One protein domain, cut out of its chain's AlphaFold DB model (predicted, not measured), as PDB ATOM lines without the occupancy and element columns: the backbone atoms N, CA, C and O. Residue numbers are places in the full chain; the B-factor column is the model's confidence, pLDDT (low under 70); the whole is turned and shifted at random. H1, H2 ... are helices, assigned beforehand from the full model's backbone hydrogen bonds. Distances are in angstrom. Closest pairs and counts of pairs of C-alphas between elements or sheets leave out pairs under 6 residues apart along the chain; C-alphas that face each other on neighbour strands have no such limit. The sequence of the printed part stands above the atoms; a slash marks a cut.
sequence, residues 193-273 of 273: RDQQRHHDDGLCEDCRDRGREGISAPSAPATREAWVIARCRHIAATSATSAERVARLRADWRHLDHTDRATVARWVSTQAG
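Overview. This is residues 193 to 273 of the 273 residues of an uncharacterized protein of Pseudonocardia sp. N23 (UniProt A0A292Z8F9). Look first for a small, rather splayed bundle of three helices, H2, H3 and H4, whose centres make a triangle; H2 touches both of the others. On the side of H2 away from H3 and H4 lies a loop-rich part with the short H1, whose residues 206 to 209 stick out. The printed part has 81 residues, with four named helices in the order H1, H2, H3, H4 and no named strand: the class is all helix. It is compact, with a radius of gyration of the C-alphas of 12.8 A, and spans 37 by 29 by 24 A.

Arrangement. Start at H2, residues 224 to 238. It forms a helical hairpin with H3, residues 242 to 253: they touch at a shallow tilt of 29 degrees, opposite ways, through residues 232 to 236 and 245 to 249 alone, and their closest C-alphas, of Ala 236 and Arg 245, are 5.8 A apart. H4, residues 258 to 272, touches H2 at a steep tilt of 43 degrees, the same way; their closest C-alphas, of Glu 225 and Thr 263, are 6.7 A apart. H3 and H4 are close but not clearly touching, their closest C-alphas being those of Trp 253 and Arg 261, 6.4 A apart. These three make an up and down bundle, each helix running against the one before it. H1, residues 205 to 209, is apart from H2, H3 and H4. In the four helices each O i to N i+4 pair is within hydrogen-bond range.

Along the chain. Find C-alpha 224 at (-35.566, 32.664, 15.992); from there H2 runs 21.2 A. H3 runs 16.3 A, and H4 runs 21.4 A to C-alpha 272 at (-41.381, 53.552, 23.601). H1 begins at C-alpha 205, (-42.769, 34.951, -4.305).

Size, cuts and confidence. The C-alphas farthest apart, of Asp 209 and Gly 273, the chain's last residue, are 38.1 A apart. The printed part has no cut; the link from H1 to H2 is long, the other two tight. Residues 198, 272 and 273 of this model have pLDDT under 70.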
ATOM      1  N   ARG A 193     -43.589  27.120   1.385       82.06
ATOM      2  CA  ARG A 193     -42.209  27.133   0.881       82.06
ATOM      3  C   ARG A 193     -41.477  28.438   1.190       82.06
ATOM      4  O   ARG A 193     -40.297  28.389   1.504       82.06
ATOM      5  N   ASP A 194     -42.140  29.590   1.089       85.25
ATOM      6  CA  ASP A 194     -41.514  30.877   1.413       85.25
ATOM      7  C   ASP A 194     -41.248  31.002   2.913       85.25
ATOM      8  O   ASP A 194     -40.206  31.513   3.305       85.25
ATOM      9  N   GLN A 195     -42.156  30.489   3.741       80.25
ATOM     10  CA  GLN A 195     -42.053  30.558   5.197       80.25
ATOM     11  C   GLN A 195     -41.025  29.587   5.791       80.25
ATOM     12  O   GLN A 195     -40.495  29.833   6.867       80.25
ATOM     13  N   GLN A 196     -40.744  28.484   5.097       76.69
ATOM     14  CA  GLN A 196     -39.796  27.449   5.525       76.69
ATOM     15  C   GLN A 196     -38.370  27.677   4.995       76.69
ATOM     16  O   GLN A 196     -37.519  26.794   5.100       76.69
ATOM     17  N   ARG A 197     -38.079  28.840   4.396       75.31
ATOM     18  CA  ARG A 197     -36.723  29.160   3.929       75.31
ATOM     19  C   ARG A 197     -35.766  29.285   5.116       75.31
ATOM     20  O   ARG A 197     -36.099  29.885   6.130       75.31
ATOM     21  N   HIS A 198     -34.538  28.784   4.943       67.81
ATOM     22  CA  HIS A 198     -33.460  28.882   5.940       67.81
ATOM     23  C   HIS A 198     -33.159  30.338   6.353       67.81
ATOM     24  O   HIS A 198     -32.799  30.614   7.494       67.81
ATOM     25  N   HIS A 199     -33.359  31.279   5.426       76.19
ATOM     26  CA  HIS A 199     -33.354  32.715   5.684       76.19
ATOM     27  C   HIS A 199     -34.739  33.258   5.332       76.19
ATOM     28  O   HIS A 199     -35.057  33.433   4.154       76.19
ATOM     29  N   ASP A 200     -35.582  33.456   6.346       84.75
ATOM     30  CA  ASP A 200     -36.920  34.005   6.150       84.75
ATOM     31  C   ASP A 200     -36.836  35.518   5.881       84.75
ATOM     32  O   ASP A 200     -36.958  36.345   6.783       84.75
ATOM     33  N   ASP A 201     -36.648  35.873   4.608       89.94
ATOM     34  CA  ASP A 201     -36.654  37.255   4.107       89.94
ATOM     35  C   ASP A 201     -38.014  37.962   4.266       89.94
ATOM     36  O   ASP A 201     -38.148  39.147   3.952       89.94
ATOM     37  N   GLY A 202     -39.047  37.263   4.743       91.50
ATOM     38  CA  GLY A 202     -40.373  37.825   4.958       91.50
ATOM     39  C   GLY A 202     -41.142  38.136   3.675       91.50
ATOM     40  O   GLY A 202     -42.212  38.737   3.770       91.50
ATOM     41  N   LEU A 203     -40.647  37.750   2.494       92.81
ATOM     42  CA  LEU A 203     -41.263  38.066   1.205       92.81
ATOM     43  C   LEU A 203     -42.123  36.908   0.683       92.81
ATOM     44  O   LEU A 203     -41.790  35.727   0.843       92.81
ATOM     45  N   CYS A 204     -43.235  37.246   0.025       90.19
ATOM     46  CA  CYS A 204     -43.895  36.319  -0.892       90.19
ATOM     47  C   CYS A 204     -43.127  36.242  -2.220       90.19
ATOM     48  O   CYS A 204     -42.382  37.164  -2.567       90.19
ATOM     49  N   GLU A 205     -43.342  35.161  -2.969       85.94
ATOM     50  CA  GLU A 205     -42.769  34.951  -4.305       85.94
ATOM     51  C   GLU A 205     -42.931  36.176  -5.226       85.94
ATOM     52  O   GLU A 205     -41.937  36.657  -5.759       85.94
ATOM     53  N   ASP A 206     -44.122  36.783  -5.299       86.62
ATOM     54  CA  ASP A 206     -44.375  37.950  -6.162       86.62
ATOM     55  C   ASP A 206     -43.558  39.198  -5.771       86.62
ATOM     56  O   ASP A 206     -43.088  39.940  -6.634       86.62
ATOM     57  N   CYS A 207     -43.393  39.472  -4.472       89.81
ATOM     58  CA  CYS A 207     -42.580  40.603  -4.020       89.81
ATOM     59  C   CYS A 207     -41.091  40.355  -4.260       89.81
ATOM     60  O   CYS A 207     -40.372  41.295  -4.597       89.81
ATOM     61  N   ARG A 208     -40.647  39.102  -4.126       89.75
ATOM     62  CA  ARG A 208     -39.265  38.703  -4.398       89.75
ATOM     63  C   ARG A 208     -38.931  38.821  -5.884       89.75
ATOM     64  O   ARG A 208     -37.910  39.403  -6.228       89.75
ATOM     65  N   ASP A 209     -39.824  38.359  -6.752       86.06
ATOM     66  CA  ASP A 209     -39.674  38.447  -8.210       86.06
ATOM     67  C   ASP A 209     -39.614  39.897  -8.716       86.06
ATOM     68  O   ASP A 209     -38.970  40.181  -9.725       86.06
ATOM     69  N   ARG A 210     -40.244  40.828  -7.992       84.75
ATOM     70  CA  ARG A 210     -40.179  42.278  -8.247       84.75
ATOM     71  C   ARG A 210     -38.955  42.962  -7.628       84.75
ATOM     72  O   ARG A 210     -38.912  44.188  -7.604       84.75
ATOM     73  N   GLY A 211     -38.011  42.209  -7.062       88.00
ATOM     74  CA  GLY A 211     -36.802  42.760  -6.445       88.00
ATOM     75  C   GLY A 211     -37.074  43.661  -5.239       88.00
ATOM     76  O   GLY A 211     -36.308  44.585  -4.983       88.00
ATOM     77  N   ARG A 212     -38.181  43.449  -4.512       90.31
ATOM     78  CA  ARG A 212     -38.471  44.231  -3.303       90.31
ATOM     79  C   ARG A 212     -37.511  43.852  -2.181       90.31
ATOM     80  O   ARG A 212     -37.133  42.693  -2.044       90.31
ATOM     81  N   GLU A 213     -37.176  44.830  -1.349       92.25
ATOM     82  CA  GLU A 213     -36.324  44.611  -0.185       92.25
ATOM     83  C   GLU A 213     -37.071  43.821   0.901       92.25
ATOM     84  O   GLU A 213     -38.202  44.151   1.270       92.25
ATOM     85  N   GLY A 214     -36.440  42.748   1.378       92.38
ATOM     86  CA  GLY A 214     -36.951  41.895   2.448       92.38
ATOM     87  C   GLY A 214     -36.358  42.234   3.816       92.38
ATOM     88  O   GLY A 214     -35.702  43.255   4.015       92.38
ATOM     89  N   ILE A 215     -36.579  41.347   4.781       93.06
ATOM     90  CA  ILE A 215     -35.948  41.418   6.098       93.06
ATOM     91  C   ILE A 215     -34.467  41.062   5.944       93.06
ATOM     92  O   ILE A 215     -34.129  39.943   5.554       93.06
ATOM     93  N   SER A 216     -33.585  41.996   6.293       89.44
ATOM     94  CA  SER A 216     -32.147  41.741   6.338       89.44
ATOM     95  C   SER A 216     -31.817  40.681   7.386       89.44
ATOM     96  O   SER A 216     -32.340  40.713   8.505       89.44
ATOM     97  N   ALA A 217     -30.928  39.751   7.033       85.50
ATOM     98  CA  ALA A 217     -30.510  38.700   7.949       85.50
ATOM     99  C   ALA A 217     -29.887  39.308   9.223       85.50
ATOM    100  O   ALA A 217     -29.069  40.228   9.123       85.50
ATOM    101  N   PRO A 218     -30.258  38.822  10.420       84.88
ATOM    102  CA  PRO A 218     -29.665  39.303  11.658       84.88
ATOM    103  C   PRO A 218     -28.168  38.972  11.710       84.88
ATOM    104  O   PRO A 218     -27.734  37.918  11.238       84.88
ATOM    105  N   SER A 219     -27.381  39.856  12.330       77.12
ATOM    106  CA  SER A 219     -25.986  39.565  12.675       77.12
ATOM    107  C   SER A 219     -25.927  38.318  13.561       77.12
ATOM    108  O   SER A 219     -26.738  38.188  14.477       77.12
ATOM    109  N   ALA A 220     -24.990  37.407  13.287       77.12
ATOM    110  CA  ALA A 220     -24.903  36.120  13.971       77.12
ATOM    111  C   ALA A 220     -24.871  36.266  15.513       77.12
ATOM    112  O   ALA A 220     -24.205  37.174  16.015       77.12
ATOM    113  N   PRO A 221     -25.539  35.365  16.266       74.50
ATOM    114  CA  PRO A 221     -26.243  34.164  15.803       74.50
ATOM    115  C   PRO A 221     -27.663  34.433  15.265       74.50
ATOM    116  O   PRO A 221     -28.440  35.188  15.842       74.50
ATOM    117  N   ALA A 222     -28.030  33.743  14.180       80.06
ATOM    118  CA  ALA A 222     -29.340  33.842  13.530       80.06
ATOM    119  C   ALA A 222     -30.422  33.024  14.268       80.06
ATOM    120  O   ALA A 222     -30.981  32.068  13.732       80.06
ATOM    121  N   THR A 223     -30.694  33.376  15.526       88.94
ATOM    122  CA  THR A 223     -31.737  32.729  16.337       88.94
ATOM    123  C   THR A 223     -33.140  33.124  15.871       88.94
ATOM    124  O   THR A 223     -33.334  34.150  15.214       88.94
ATOM    125  N   ARG A 224     -34.154  32.332  16.252       87.94
ATOM    126  CA  ARG A 224     -35.566  32.664  15.992       87.94
ATOM    127  C   ARG A 224     -35.930  34.051  16.532       87.94
ATOM    128  O   ARG A 224     -36.517  34.849  15.809       87.94
ATOM    129  N   GLU A 225     -35.510  34.358  17.757       90.94
ATOM    130  CA  GLU A 225     -35.708  35.667  18.385       90.94
ATOM    131  C   GLU A 225     -35.054  36.799  17.578       90.94
ATOM    132  O   GLU A 225     -35.685  37.831  17.341       90.94
ATOM    133  N   ALA A 226     -33.825  36.598  17.089       90.56
ATOM    134  CA  ALA A 226     -33.130  37.588  16.270       90.56
ATOM    135  C   ALA A 226     -33.875  37.878  14.956       90.56
ATOM    136  O   ALA A 226     -33.960  39.036  14.547       90.56
ATOM    137  N   TRP A 227     -34.472  36.859  14.330       90.19
ATOM    138  CA  TRP A 227     -35.321  37.027  13.145       90.19
ATOM    139  C   TRP A 227     -36.623  37.775  13.442       90.19
ATOM    140  O   TRP A 227     -37.013  38.653  12.670       90.19
ATOM    141  N   VAL A 228     -37.279  37.492  14.572       91.88
ATOM    142  CA  VAL A 228     -38.474  38.240  15.008       91.88
ATOM    143  C   VAL A 228     -38.130  39.713  15.245       91.88
ATOM    144  O   VAL A 228     -38.839  40.600  14.768       91.88
ATOM    145  N   ILE A 229     -37.003  39.996  15.902       92.94
ATOM    146  CA  ILE A 229     -36.521  41.367  16.113       92.94
ATOM    147  C   ILE A 229     -36.164  42.039  14.780       92.94
ATOM    148  O   ILE A 229     -36.516  43.201  14.571       92.94
ATOM    149  N   ALA A 230     -35.494  41.335  13.862       93.25
ATOM    150  CA  ALA A 230     -35.170  41.854  12.533       93.25
ATOM    151  C   ALA A 230     -36.439  42.232  11.754       93.25
ATOM    152  O   ALA A 230     -36.500  43.306  11.154       93.25
ATOM    153  N   ARG A 231     -37.495  41.414  11.849       93.62
ATOM    154  CA  ARG A 231     -38.806  41.724  11.274       93.62
ATOM    155  C   ARG A 231     -39.427  42.982  11.883       93.62
ATOM    156  O   ARG A 231     -39.890  43.845  11.138       93.62
ATOM    157  N   CYS A 232     -39.409  43.119  13.209       94.19
ATOM    158  CA  CYS A 232     -39.894  44.324  13.889       94.19
ATOM    159  C   CYS A 232     -39.137  45.582  13.443       94.19
ATOM    160  O   CYS A 232     -39.760  46.601  13.139       94.19
ATOM    161  N   ARG A 233     -37.802  45.497  13.337       94.56
ATOM    162  CA  ARG A 233     -36.948  46.580  12.829       94.56
ATOM    163  C   ARG A 233     -37.298  46.948  11.390       94.56
ATOM    164  O   ARG A 233     -37.475  48.127  11.109       94.56
ATOM    165  N   HIS A 234     -37.463  45.962  10.508       94.81
ATOM    166  CA  HIS A 234     -37.851  46.200   9.117       94.81
ATOM    167  C   HIS A 234     -39.222  46.890   9.019       94.81
ATOM    168  O   HIS A 234     -39.375  47.859   8.279       94.81
ATOM    169  N   ILE A 235     -40.221  46.450   9.794       94.75
ATOM    170  CA  ILE A 235     -41.543  47.101   9.822       94.75
ATOM    171  C   ILE A 235     -41.430  48.544  10.315       94.75
ATOM    172  O   ILE A 235     -42.031  49.434   9.725       94.75
ATOM    173  N   ALA A 236     -40.646  48.796  11.362       94.00
ATOM    174  CA  ALA A 236     -40.450  50.153  11.859       94.00
ATOM    175  C   ALA A 236     -39.716  51.059  10.866       94.00
ATOM    176  O   ALA A 236     -40.095  52.218  10.740       94.00
ATOM    177  N   ALA A 237     -38.716  50.536  10.154       94.12
ATOM    178  CA  ALA A 237     -37.948  51.283   9.162       94.12
ATOM    179  C   ALA A 237     -38.743  51.579   7.879       94.12
ATOM    180  O   ALA A 237     -38.512  52.596   7.236       94.12
ATOM    181  N   THR A 238     -39.677  50.700   7.504       94.62
ATOM    182  CA  THR A 238     -40.435  50.803   6.242       94.62
ATOM    183  C   THR A 238     -41.838  51.385   6.403       94.62
ATOM    184  O   THR A 238     -42.569  51.466   5.420       94.62
ATOM    185  N   SER A 239     -42.255  51.745   7.618       93.31
ATOM    186  CA  SER A 239     -43.551  52.387   7.847       93.31
ATOM    187  C   SER A 239     -43.448  53.900   7.761       93.31
ATOM    188  O   SER A 239     -42.619  54.508   8.433       93.31
ATOM    189  N   ALA A 240     -44.351  54.517   7.001       92.75
ATOM    190  CA  ALA A 240     -44.388  55.968   6.835       92.75
ATOM    191  C   ALA A 240     -44.905  56.682   8.092       92.75
ATOM    192  O   ALA A 240     -44.551  57.829   8.361       92.75
ATOM    193  N   THR A 241     -45.761  56.015   8.874       94.00
ATOM    194  CA  THR A 241     -46.371  56.589  10.080       94.00
ATOM    195  C   THR A 241     -46.345  55.619  11.258       94.00
ATOM    196  O   THR A 241     -46.327  54.396  11.096       94.00
ATOM    197  N   SER A 242     -46.428  56.160  12.478       92.50
ATOM    198  CA  SER A 242     -46.546  55.340  13.693       92.50
ATOM    199  C   SER A 242     -47.824  54.486  13.693       92.50
ATOM    200  O   SER A 242     -47.797  53.337  14.132       92.50
ATOM    201  N   ALA A 243     -48.930  55.008  13.148       92.94
ATOM    202  CA  ALA A 243     -50.189  54.272  13.035       92.94
ATOM    203  C   ALA A 243     -50.059  53.056  12.102       92.94
ATOM    204  O   ALA A 243     -50.490  51.957  12.456       92.94
ATOM    205  N   GLU A 244     -49.408  53.230  10.949       92.81
ATOM    206  CA  GLU A 244     -49.120  52.142  10.011       92.81
ATOM    207  C   GLU A 244     -48.213  51.080  10.650       92.81
ATOM    208  O   GLU A 244     -48.525  49.888  10.602       92.81
ATOM    209  N   ARG A 245     -47.148  51.512  11.340       94.38
ATOM    210  CA  ARG A 245     -46.243  50.626  12.085       94.38
ATOM    211  C   ARG A 245     -47.007  49.768  13.093       94.38
ATOM    212  O   ARG A 245     -46.863  48.546  13.107       94.38
ATOM    213  N   VAL A 246     -47.860  50.386  13.915       93.31
ATOM    214  CA  VAL A 246     -48.681  49.675  14.912       93.31
ATOM    215  C   VAL A 246     -49.655  48.707  14.240       93.31
ATOM    216  O   VAL A 246     -49.809  47.578  14.706       93.31
ATOM    217  N   ALA A 247     -50.294  49.105  13.138       92.06
ATOM    218  CA  ALA A 247     -51.206  48.237  12.398       92.06
ATOM    219  C   ALA A 247     -50.490  46.995  11.840       92.06
ATOM    220  O   ALA A 247     -50.996  45.879  11.980       92.06
ATOM    221  N   ARG A 248     -49.289  47.168  11.271       93.19
ATOM    222  CA  ARG A 248     -48.465  46.070  10.741       93.19
ATOM    223  C   ARG A 248     -48.017  45.110  11.844       93.19
ATOM    224  O   ARG A 248     -48.196  43.903  11.691       93.19
ATOM    225  N   LEU A 249     -47.541  45.628  12.979       93.56
ATOM    226  CA  LEU A 249     -47.161  44.807  14.137       93.56
ATOM    227  C   LEU A 249     -48.359  44.049  14.734       93.56
ATOM    228  O   LEU A 249     -48.246  42.866  15.045       93.56
ATOM    229  N   ARG A 250     -49.533  44.686  14.846       91.44
ATOM    230  CA  ARG A 250     -50.767  44.026  15.318       91.44
ATOM    231  C   ARG A 250     -51.251  42.934  14.375       91.44
ATOM    232  O   ARG A 250     -51.786  41.932  14.835       91.44
ATOM    233  N   ALA A 251     -51.111  43.134  13.068       89.38
ATOM    234  CA  ALA A 251     -51.454  42.106  12.099       89.38
ATOM    235  C   ALA A 251     -50.537  40.888  12.261       89.38
ATOM    236  O   ALA A 251     -51.042  39.777  12.373       89.38
ATOM    237  N   ASP A 252     -49.225  41.097  12.381       91.56
ATOM    238  CA  ASP A 252     -48.274  40.011  12.634       91.56
ATOM    239  C   ASP A 252     -48.559  39.289  13.960       91.56
ATOM    240  O   ASP A 252     -48.576  38.062  13.991       91.56
ATOM    241  N   TRP A 253     -48.887  40.028  15.027       90.88
ATOM    242  CA  TRP A 253     -49.215  39.484  16.354       90.88
ATOM    243  C   TRP A 253     -50.258  38.357  16.324       90.88
ATOM    244  O   TRP A 253     -50.154  37.389  17.083       90.88
ATOM    245  N   ARG A 254     -51.251  38.447  15.426       88.44
ATOM    246  CA  ARG A 254     -52.307  37.428  15.278       88.44
ATOM    247  C   ARG A 254     -51.770  36.080  14.795       88.44
ATOM    248  O   ARG A 254     -52.368  35.058  15.120       88.44
ATOM    249  N   HIS A 255     -50.649  36.077  14.078       86.94
ATOM    250  CA  HIS A 255     -50.041  34.885  13.481       86.94
ATOM    251  C   HIS A 255     -48.821  34.361  14.251       86.94
ATOM    252  O   HIS A 255     -48.299  33.304  13.905       86.94
ATOM    253  N   LEU A 256     -48.364  35.084  15.278       88.44
ATOM    254  CA  LEU A 256     -47.249  34.677  16.131       88.44
ATOM    255  C   LEU A 256     -47.688  33.699  17.224       88.44
ATOM    256  O   LEU A 256     -48.804  33.801  17.750       88.44
ATOM    257  N   ASP A 257     -46.774  32.801  17.593       89.25
ATOM    258  CA  ASP A 257     -46.901  31.969  18.785       89.25
ATOM    259  C   ASP A 257     -46.664  32.783  20.075       89.25
ATOM    260  O   ASP A 257     -46.379  33.983  20.050       89.25
ATOM    261  N   HIS A 258     -46.831  32.140  21.231       90.69
ATOM    262  CA  HIS A 258     -46.691  32.810  22.523       90.69
ATOM    263  C   HIS A 258     -45.266  33.336  22.781       90.69
ATOM    264  O   HIS A 258     -45.105  34.416  23.354       90.69
ATOM    265  N   THR A 259     -44.237  32.604  22.351       92.81
ATOM    266  CA  THR A 259     -42.827  32.967  22.555       92.81
ATOM    267  C   THR A 259     -42.463  34.188  21.720       92.81
ATOM    268  O   THR A 259     -41.960  35.179  22.251       92.81
ATOM    269  N   ASP A 260     -42.810  34.169  20.435       92.25
ATOM    270  CA  ASP A 260     -42.562  35.276  19.519       92.25
ATOM    271  C   ASP A 260     -43.353  36.530  19.938       92.25
ATOM    272  O   ASP A 260     -42.833  37.646  19.867       92.25
ATOM    273  N   ARG A 261     -44.587  36.378  20.449       94.81
ATOM    274  CA  ARG A 261     -45.359  37.496  21.029       94.81
ATOM    275  C   ARG A 261     -44.636  38.148  22.206       94.81
ATOM    276  O   ARG A 261     -44.602  39.375  22.285       94.81
ATOM    277  N   ALA A 262     -44.033  37.362  23.100       94.81
ATOM    278  CA  ALA A 262     -43.259  37.899  24.217       94.81
ATOM    279  C   ALA A 262     -42.031  38.692  23.731       94.81
ATOM    280  O   ALA A 262     -41.747  39.772  24.259       94.81
ATOM    281  N   THR A 263     -41.343  38.211  22.690       94.94
ATOM    282  CA  THR A 263     -40.244  38.940  22.037       94.94
ATOM    283  C   THR A 263     -40.716  40.265  21.438       94.94
ATOM    284  O   THR A 263     -40.097  41.301  21.686       94.94
ATOM    285  N   VAL A 264     -41.826  40.265  20.689       94.50
ATOM    286  CA  VAL A 264     -42.383  41.494  20.098       94.50
ATOM    287  C   VAL A 264     -42.781  42.492  21.181       94.50
ATOM    288  O   VAL A 264     -42.434  43.664  21.069       94.50
ATOM    289  N   ALA A 265     -43.458  42.048  22.246       94.69
ATOM    290  CA  ALA A 265     -43.858  42.918  23.350       94.69
ATOM    291  C   ALA A 265     -42.645  43.593  24.007       94.69
ATOM    292  O   ALA A 265     -42.629  44.813  24.154       94.69
ATOM    293  N   ARG A 266     -41.596  42.816  24.313       95.00
ATOM    294  CA  ARG A 266     -40.351  43.335  24.895       95.00
ATOM    295  C   ARG A 266     -39.689  44.362  23.979       95.00
ATOM    296  O   ARG A 266     -39.304  45.432  24.436       95.00
ATOM    297  N   TRP A 267     -39.597  44.058  22.684       94.50
ATOM    298  CA  TRP A 267     -39.022  44.973  21.702       94.50
ATOM    299  C   TRP A 267     -39.825  46.278  21.601       94.50
ATOM    300  O   TRP A 267     -39.237  47.354  21.668       94.50
ATOM    301  N   VAL A 268     -41.159  46.214  21.526       92.19
ATOM    302  CA  VAL A 268     -42.014  47.415  21.479       92.19
ATOM    303  C   VAL A 268     -41.814  48.284  22.724       92.19
ATOM    304  O   VAL A 268     -41.685  49.499  22.588       92.19
ATOM    305  N   SER A 269     -41.710  47.687  23.916       90.88
ATOM    306  CA  SER A 269     -41.427  48.430  25.151       90.88
ATOM    307  C   SER A 269     -40.086  49.170  25.105       90.88
ATOM    308  O   SER A 269     -40.019  50.306  25.557       90.88
ATOM    309  N   THR A 270     -39.039  48.586  24.505       90.19
ATOM    310  CA  THR A 270     -37.732  49.264  24.348       90.19
ATOM    311  C   THR A 270     -37.728  50.404  23.330       90.19
ATOM    312  O   THR A 270     -36.775  51.167  23.289       90.19
ATOM    313  N   GLN A 271     -38.746  50.498  22.471       79.19
ATOM    314  CA  GLN A 271     -38.869  51.561  21.464       79.19
ATOM    315  C   GLN A 271     -39.754  52.727  21.928       79.19
ATOM    316  O   GLN A 271     -39.855  53.729  21.225       79.19
ATOM    317  N   ALA A 272     -40.463  52.559  23.048       61.16
ATOM    318  CA  ALA A 272     -41.381  53.552  23.601       61.16
ATOM    319  C   ALA A 272     -40.766  54.385  24.740       61.16
ATOM    320  O   ALA A 272     -41.381  55.369  25.147       61.16
ATOM    321  N   GLY A 273     -39.605  53.972  25.255       47.78
ATOM    322  CA  GLY A 273     -38.760  54.768  26.151       47.78
ATOM    323  C   GLY A 273     -37.697  55.505  25.358       47.78
ATOM    324  O   GLY A 273     -37.404  56.655  25.738       47.78
TER     325      GLY A 273